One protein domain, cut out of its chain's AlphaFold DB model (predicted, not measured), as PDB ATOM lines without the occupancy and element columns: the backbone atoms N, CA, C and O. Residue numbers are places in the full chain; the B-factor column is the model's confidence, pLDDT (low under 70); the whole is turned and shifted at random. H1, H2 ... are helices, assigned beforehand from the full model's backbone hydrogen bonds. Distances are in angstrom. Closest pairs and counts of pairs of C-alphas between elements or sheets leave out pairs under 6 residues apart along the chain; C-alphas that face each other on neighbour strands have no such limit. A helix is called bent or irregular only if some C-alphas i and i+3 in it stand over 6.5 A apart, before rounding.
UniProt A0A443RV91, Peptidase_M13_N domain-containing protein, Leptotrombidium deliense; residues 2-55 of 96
ATOM      1  N   TYR A   2      41.955  36.666  87.188       55.00
ATOM      2  CA  TYR A   2      42.306  37.943  86.527       55.00
ATOM      3  C   TYR A   2      43.735  38.038  85.948       55.00
ATOM      4  O   TYR A   2      43.965  38.761  84.980       55.00
ATOM      5  N   ILE A   3      44.698  37.310  86.521       59.59
ATOM      6  CA  ILE A   3      46.117  37.377  86.124       59.59
ATOM      7  C   ILE A   3      46.346  36.686  84.769       59.59
ATOM      8  O   ILE A   3      47.021  37.231  83.899       59.59
ATOM      9  N   THR A   4      45.709  35.536  84.540       58.78
ATOM     10  CA  THR A   4      45.806  34.764  83.291       58.78
ATOM     11  C   THR A   4      45.210  35.506  82.093       58.78
ATOM     12  O   THR A   4      45.792  35.491  81.013       58.78
ATOM     13  N   VAL A   5      44.101  36.230  82.288       64.31
ATOM     14  CA  VAL A   5      43.461  37.034  81.229       64.31
ATOM     15  C   VAL A   5      44.333  38.231  80.828       64.31
ATOM     16  O   VAL A   5      44.497  38.506  79.641       64.31
ATOM     17  N   LYS A   6      44.966  38.912  81.796       65.00
ATOM     18  CA  LYS A   6      45.911  40.011  81.519       65.00
ATOM     19  C   LYS A   6      47.173  39.537  80.794       65.00
ATOM     20  O   LYS A   6      47.629  40.214  79.875       65.00
ATOM     21  N   LEU A   7      47.714  38.376  81.168       61.91
ATOM     22  CA  LEU A   7      48.876  37.777  80.501       61.91
ATOM     23  C   LEU A   7      48.557  37.365  79.055       61.91
ATOM     24  O   LEU A   7      49.344  37.650  78.152       61.91
ATOM     25  N   ALA A   8      47.380  36.782  78.811       64.56
ATOM     26  CA  ALA A   8      46.924  36.434  77.466       64.56
ATOM     27  C   ALA A   8      46.721  37.678  76.580       64.56
ATOM     28  O   ALA A   8      47.185  37.707  75.440       64.56
ATOM     29  N   ALA A   9      46.111  38.740  77.116       68.56
ATOM     30  CA  ALA A   9      45.937  40.006  76.403       68.56
ATOM     31  C   ALA A   9      47.280  40.686  76.075       68.56
ATOM     32  O   ALA A   9      47.449  41.236  74.986       68.56
ATOM     33  N   HIS A  10      48.260  40.612  76.981       69.31
ATOM     34  CA  HIS A  10      49.600  41.145  76.736       69.31
ATOM     35  C   HIS A  10      50.355  40.346  75.662       69.31
ATOM     36  O   HIS A  10      50.918  40.948  74.747       69.31
ATOM     37  N   SER A  11      50.295  39.011  75.710       69.50
ATOM     38  CA  SER A  11      50.865  38.127  74.680       69.50
ATOM     39  C   SER A  11      50.256  38.389  73.298       69.50
ATOM     40  O   SER A  11      50.974  38.505  72.305       69.50
ATOM     41  N   HIS A  12      48.934  38.556  73.229       69.12
ATOM     42  CA  HIS A  12      48.241  38.846  71.978       69.12
ATOM     43  C   HIS A  12      48.638  40.217  71.410       69.12
ATOM     44  O   HIS A  12      48.912  40.345  70.219       69.12
ATOM     45  N   ARG A  13      48.780  41.230  72.275       73.69
ATOM     46  CA  ARG A  13      49.259  42.563  71.886       73.69
ATOM     47  C   ARG A  13      50.684  42.533  71.329       73.69
ATOM     48  O   ARG A  13      50.950  43.211  70.343       73.69
ATOM     49  N   GLN A  14      51.581  41.747  71.925       75.88
ATOM     50  CA  GLN A  14      52.948  41.600  71.416       75.88
ATOM     51  C   GLN A  14      52.982  40.917  70.046       75.88
ATOM     52  O   GLN A  14      53.682  41.392  69.155       75.88
ATOM     53  N   LYS A  15      52.159  39.882  69.831       74.06
ATOM     54  CA  LYS A  15      52.010  39.255  68.509       74.06
ATOM     55  C   LYS A  15      51.525  40.257  67.461       74.06
ATOM     56  O   LYS A  15      52.106  40.328  66.389       74.06
ATOM     57  N   LEU A  16      50.521  41.078  67.771       71.94
ATOM     58  CA  LEU A  16      50.015  42.093  66.834       71.94
ATOM     59  C   LEU A  16      51.069  43.155  66.473       71.94
ATOM     60  O   LEU A  16      51.121  43.600  65.329       71.94
ATOM     61  N   ILE A  17      51.925  43.545  67.421       74.06
ATOM     62  CA  ILE A  17      53.048  44.462  67.165       74.06
ATOM     63  C   ILE A  17      54.105  43.788  66.280       74.06
ATOM     64  O   ILE A  17      54.606  44.410  65.348       74.06
ATOM     65  N   GLN A  18      54.398  42.510  66.524       72.38
ATOM     66  CA  GLN A  18      55.305  41.725  65.689       72.38
ATOM     67  C   GLN A  18      54.774  41.574  64.255       72.38
ATOM     68  O   GLN A  18      55.534  41.758  63.315       72.38
ATOM     69  N   TYR A  19      53.478  41.301  64.079       69.00
ATOM     70  CA  TYR A  19      52.839  41.255  62.760       69.00
ATOM     71  C   TYR A  19      52.889  42.609  62.046       69.00
ATOM     72  O   TYR A  19      53.159  42.654  60.851       69.00
ATOM     73  N   ARG A  20      52.669  43.716  62.769       69.38
ATOM     74  CA  ARG A  20      52.728  45.073  62.202       69.38
ATOM     75  C   ARG A  20      54.128  45.447  61.714       69.38
ATOM     76  O   ARG A  20      54.246  46.123  60.702       69.38
ATOM     77  N   ASN A  21      55.158  45.041  62.449       73.19
ATOM     78  CA  ASN A  21      56.543  45.429  62.179       73.19
ATOM     79  C   ASN A  21      57.308  44.375  61.370       73.19
ATOM     80  O   ASN A  21      58.523  44.492  61.223       73.19
ATOM     81  N   LYS A  22      56.636  43.322  60.893       77.00
ATOM     82  CA  LYS A  22      57.274  42.323  60.046       77.00
ATOM     83  C   LYS A  22      57.543  42.960  58.686       77.00
ATOM     84  O   LYS A  22      56.610  43.267  57.948       77.00
ATOM     85  N   GLU A  23      58.816  43.158  58.366       81.69
ATOM     86  CA  GLU A  23      59.218  43.481  57.002       81.69
ATOM     87  C   GLU A  23      59.012  42.240  56.139       81.69
ATOM     88  O   GLU A  23      59.529  41.160  56.434       81.69
ATOM     89  N   TYR A  24      58.194  42.394  55.106       80.75
ATOM     90  CA  TYR A  24      57.970  41.366  54.106       80.75
ATOM     91  C   TYR A  24      58.860  41.665  52.910       80.75
ATOM     92  O   TYR A  24      58.937  42.805  52.447       80.75
ATOM     93  N   THR A  25      59.485  40.631  52.364       90.38
ATOM     94  CA  THR A  25      59.980  40.707  50.990       90.38
ATOM     95  C   THR A  25      58.799  40.892  50.034       90.38
ATOM     96  O   THR A  25      57.669  40.504  50.346       90.38
ATOM     97  N   THR A  26      59.039  41.444  48.842       89.75
ATOM     98  CA  THR A  26      57.992  41.613  47.817       89.75
ATOM     99  C   THR A  26      57.236  40.310  47.560       89.75
ATOM    100  O   THR A  26      56.010  40.306  47.532       89.75
ATOM    101  N   LYS A  27      57.962  39.188  47.477       92.88
ATOM    102  CA  LYS A  27      57.379  37.866  47.248       92.88
ATOM    103  C   LYS A  27      56.465  37.422  48.392       92.88
ATOM    104  O   LYS A  27      55.356  36.963  48.145       92.88
ATOM    105  N   GLU A  28      56.898  37.579  49.642       91.69
ATOM    106  CA  GLU A  28      56.043  37.221  50.777       91.69
ATOM    107  C   GLU A  28      54.804  38.120  50.843       91.69
ATOM    108  O   GLU A  28      53.725  37.654  51.198       91.69
ATOM    109  N   MET A  29      54.931  39.402  50.488       90.44
ATOM    110  CA  MET A  29      53.791  40.315  50.438       90.44
ATOM    111  C   MET A  29      52.792  39.917  49.343       90.44
ATOM    112  O   MET A  29      51.591  39.899  49.604       90.44
ATOM    113  N   GLU A  30      53.266  39.546  48.153       93.56
ATOM    114  CA  GLU A  30      52.426  39.014  47.072       93.56
ATOM    115  C   GLU A  30      51.681  37.749  47.504       93.56
ATOM    116  O   GLU A  30      50.465  37.660  47.327       93.56
ATOM    117  N   GLU A  31      52.377  36.804  48.140       94.50
ATOM    118  CA  GLU A  31      51.776  35.580  48.671       94.50
ATOM    119  C   GLU A  31      50.701  35.891  49.724       94.50
ATOM    120  O   GLU A  31      49.602  35.343  49.662       94.50
ATOM    121  N   GLN A  32      50.963  36.809  50.662       91.38
ATOM    122  CA  GLN A  32      49.966  37.204  51.664       91.38
ATOM    123  C   GLN A  32      48.747  37.887  51.036       91.38
ATOM    124  O   GLN A  32      47.613  37.603  51.422       91.38
ATOM    125  N   CYS A  33      48.955  38.769  50.060       92.88
ATOM    126  CA  CYS A  33      47.865  39.417  49.337       92.88
ATOM    127  C   CYS A  33      47.019  38.397  48.570       92.88
ATOM    128  O   CYS A  33      45.789  38.465  48.633       92.88
ATOM    129  N   TYR A  34      47.657  37.434  47.899       94.38
ATOM    130  CA  TYR A  34      46.972  36.338  47.222       94.38
ATOM    131  C   TYR A  34      46.131  35.519  48.203       94.38
ATOM    132  O   TYR A  34      44.931  35.383  47.989       94.38
ATOM    133  N   LEU A  35      46.725  35.044  49.302       94.88
ATOM    134  CA  LEU A  35      46.039  34.208  50.291       94.88
ATOM    135  C   LEU A  35      44.851  34.930  50.932       94.88
ATOM    136  O   LEU A  35      43.770  34.357  51.051       94.88
ATOM    137  N   ASN A  36      45.018  36.202  51.297       94.56
ATOM    138  CA  ASN A  36      43.925  36.999  51.850       94.56
ATOM    139  C   ASN A  36      42.808  37.191  50.820       94.56
ATOM    140  O   ASN A  36      41.632  37.024  51.140       94.56
ATOM    141  N   THR A  37      43.163  37.511  49.575       95.88
ATOM    142  CA  THR A  37      42.181  37.682  48.497       95.88
ATOM    143  C   THR A  37      41.437  36.378  48.224       95.88
ATOM    144  O   THR A  37      40.215  36.389  48.105       95.88
ATOM    145  N   GLU A  38      42.142  35.251  48.175       94.75
ATOM    146  CA  GLU A  38      41.547  33.926  48.016       94.75
ATOM    147  C   GLU A  38      40.604  33.606  49.177       94.75
ATOM    148  O   GLU A  38      39.480  33.195  48.919       94.75
ATOM    149  N   THR A  39      40.985  33.915  50.419       96.44
ATOM    150  CA  THR A  39      40.159  33.648  51.607       96.44
ATOM    151  C   THR A  39      38.837  34.422  51.581       96.44
ATOM    152  O   THR A  39      37.789  33.880  51.930       96.44
ATOM    153  N   PHE A  40      38.853  35.697  51.175       96.31
ATOM    154  CA  PHE A  40      37.641  36.529  51.153       96.31
ATOM    155  C   PHE A  40      36.814  36.371  49.873       96.31
ATOM    156  O   PHE A  40      35.593  36.526  49.908       96.31
ATOM    157  N   PHE A  41      37.455  36.066  48.744       96.88
ATOM    158  CA  PHE A  41      36.828  36.046  47.420       96.88
ATOM    159  C   PHE A  41      36.881  34.672  46.747       96.88
ATOM    160  O   PHE A  41      36.765  34.599  45.524       96.88
ATOM    161  N   THR A  42      36.998  33.581  47.514       96.31
ATOM    162  CA  THR A  42      37.157  32.205  47.004       96.31
ATOM    163  C   THR A  42      36.194  31.894  45.863       96.31
ATOM    164  O   THR A  42      36.599  31.462  44.789       96.31
ATOM    165  N   VAL A  43      34.901  32.172  46.057       96.50
ATOM    166  CA  VAL A  43      33.856  31.857  45.071       96.50
ATOM    167  C   VAL A  43      34.017  32.679  43.792       96.50
ATOM    168  O   VAL A  43      33.911  32.131  42.696       96.50
ATOM    169  N   ALA A  44      34.287  33.980  43.914       96.75
ATOM    170  CA  ALA A  44      34.445  34.864  42.764       96.75
ATOM    171  C   ALA A  44      35.708  34.510  41.965       96.75
ATOM    172  O   ALA A  44      35.639  34.342  40.746       96.75
ATOM    173  N   SER A  45      36.832  34.319  42.656       94.81
ATOM    174  CA  SER A  45      38.106  33.906  42.062       94.81
ATOM    175  C   SER A  45      37.980  32.554  41.360       94.81
ATOM    176  O   SER A  45      38.377  32.424  40.202       94.81
ATOM    177  N   ASN A  46      37.336  31.573  42.002       94.50
ATOM    178  CA  ASN A  46      37.114  30.254  41.411       94.50
ATOM    179  C   ASN A  46      36.172  30.313  40.207       94.50
ATOM    180  O   ASN A  46      36.421  29.635  39.216       94.50
ATOM    181  N   HIS A  47      35.120  31.136  40.242       94.81
ATOM    182  CA  HIS A  47      34.233  31.310  39.090       94.81
ATOM    183  C   HIS A  47      34.989  31.862  37.876       94.81
ATOM    184  O   HIS A  47      34.859  31.330  36.773       94.81
ATOM    185  N   VAL A  48      35.804  32.903  38.077       95.44
ATOM    186  CA  VAL A  48      36.648  33.481  37.021       95.44
ATOM    187  C   VAL A  48      37.655  32.452  36.512       95.44
ATOM    188  O   VAL A  48      37.842  32.339  35.302       95.44
ATOM    189  N   TYR A  49      38.270  31.676  37.405       93.19
ATOM    190  CA  TYR A  49      39.206  30.625  37.021       93.19
ATOM    191  C   TYR A  49      38.531  29.546  36.167       93.19
ATOM    192  O   TYR A  49      38.980  29.271  35.056       93.19
ATOM    193  N   VAL A  50      37.408  28.995  36.635       92.19
ATOM    194  CA  VAL A  50      36.656  27.958  35.914       92.19
ATOM    195  C   VAL A  50      36.208  28.467  34.550       92.19
ATOM    196  O   VAL A  50      36.412  27.793  33.549       92.19
ATOM    197  N   LYS A  51      35.664  29.686  34.484       92.00
ATOM    198  CA  LYS A  51      35.171  30.270  33.234       92.00
ATOM    199  C   LYS A  51      36.264  30.454  32.176       92.00
ATOM    200  O   LYS A  51      35.974  30.303  30.994       92.00
ATOM    201  N   ASN A  52      37.476  30.830  32.582       94.25
ATOM    202  CA  ASN A  52      38.543  31.190  31.643       94.25
ATOM    203  C   ASN A  52      39.523  30.050  31.354       94.25
ATOM    204  O   ASN A  52      40.116  30.033  30.278       94.25
ATOM    205  N   TYR A  53      39.713  29.122  32.296       92.88
ATOM    206  CA  TYR A  53      40.779  28.118  32.224       92.88
ATOM    207  C   TYR A  53      40.291  26.673  32.335       92.88
ATOM    208  O   TYR A  53      41.048  25.766  31.998       92.88
ATOM    209  N   PHE A  54      39.057  26.425  32.786       89.75
ATOM    210  CA  PHE A  54      38.539  25.067  32.946       89.75
ATOM    211  C   PHE A  54      37.584  24.722  31.801       89.75
ATOM    212  O   PHE A  54      36.461  25.223  31.730       89.75
ATOM    213  N   SER A  55      38.041  23.880  30.872       91.44
ATOM    214  CA  SER A  55      37.240  23.505  29.708       91.44
ATOM    215  C   SER A  55      36.086  22.571  30.098       91.44
ATOM    216  O   SER A  55      36.152  21.814  31.072       91.44
TER     217      SER A  55
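AT A GLANCE: This is residues 2 to 55 of the 96 residues of the protein "Peptidase_M13_N domain-containing protein" of Leptotrombidium deliense (UniProt A0A443RV91). A long helix, H2, is bent into two arms, H2a and H2b, and a separate helix, H1, reaches away beyond a stretched link, making an open zigzag with no packed core. The 54 printed residues hold two named helices, H1 then H2, and no named strand: all helix. The whole is extended, with a radius of gyration of the C-alphas of 18.1 A and spans of 58 by 28 by 10 A.

HOW THE PARTS SIT: H2, residues 26 to 53, was assigned as one helix by its hydrogen bonds but is bent: C-alphas 40 and 43 are 8.6 A apart. Its arms H2a, residues 26 to 40, and H2b, residues 43 to 53, are close but not clearly touching; their closest C-alphas, of Glu 38 and Ser 45, are 6.9 A apart. Their lines are only just about perpendicular, at 72 degrees. H1, residues 2 to 20, is apart from both arms. In H1, H2a and H2b every O i to N i+4 pair is within hydrogen-bond range.

IN THESE COORDINATES: H2a measures 21.2 A, H2b 15.1 A and H1 27.4 A from first to last C-alpha. C-alpha 2 is at (42.306, 37.943, 86.527) and C-alpha 53 at (40.779, 28.118, 32.224).

THE WHOLE: The C-alphas of Tyr 2 and Ser 55, the two farthest apart, are 58.8 A apart. The printed part has no cut, and the link from H1 to H2 is tight. Residues 2 to 12 and 19 to 20 have pLDDT under 70.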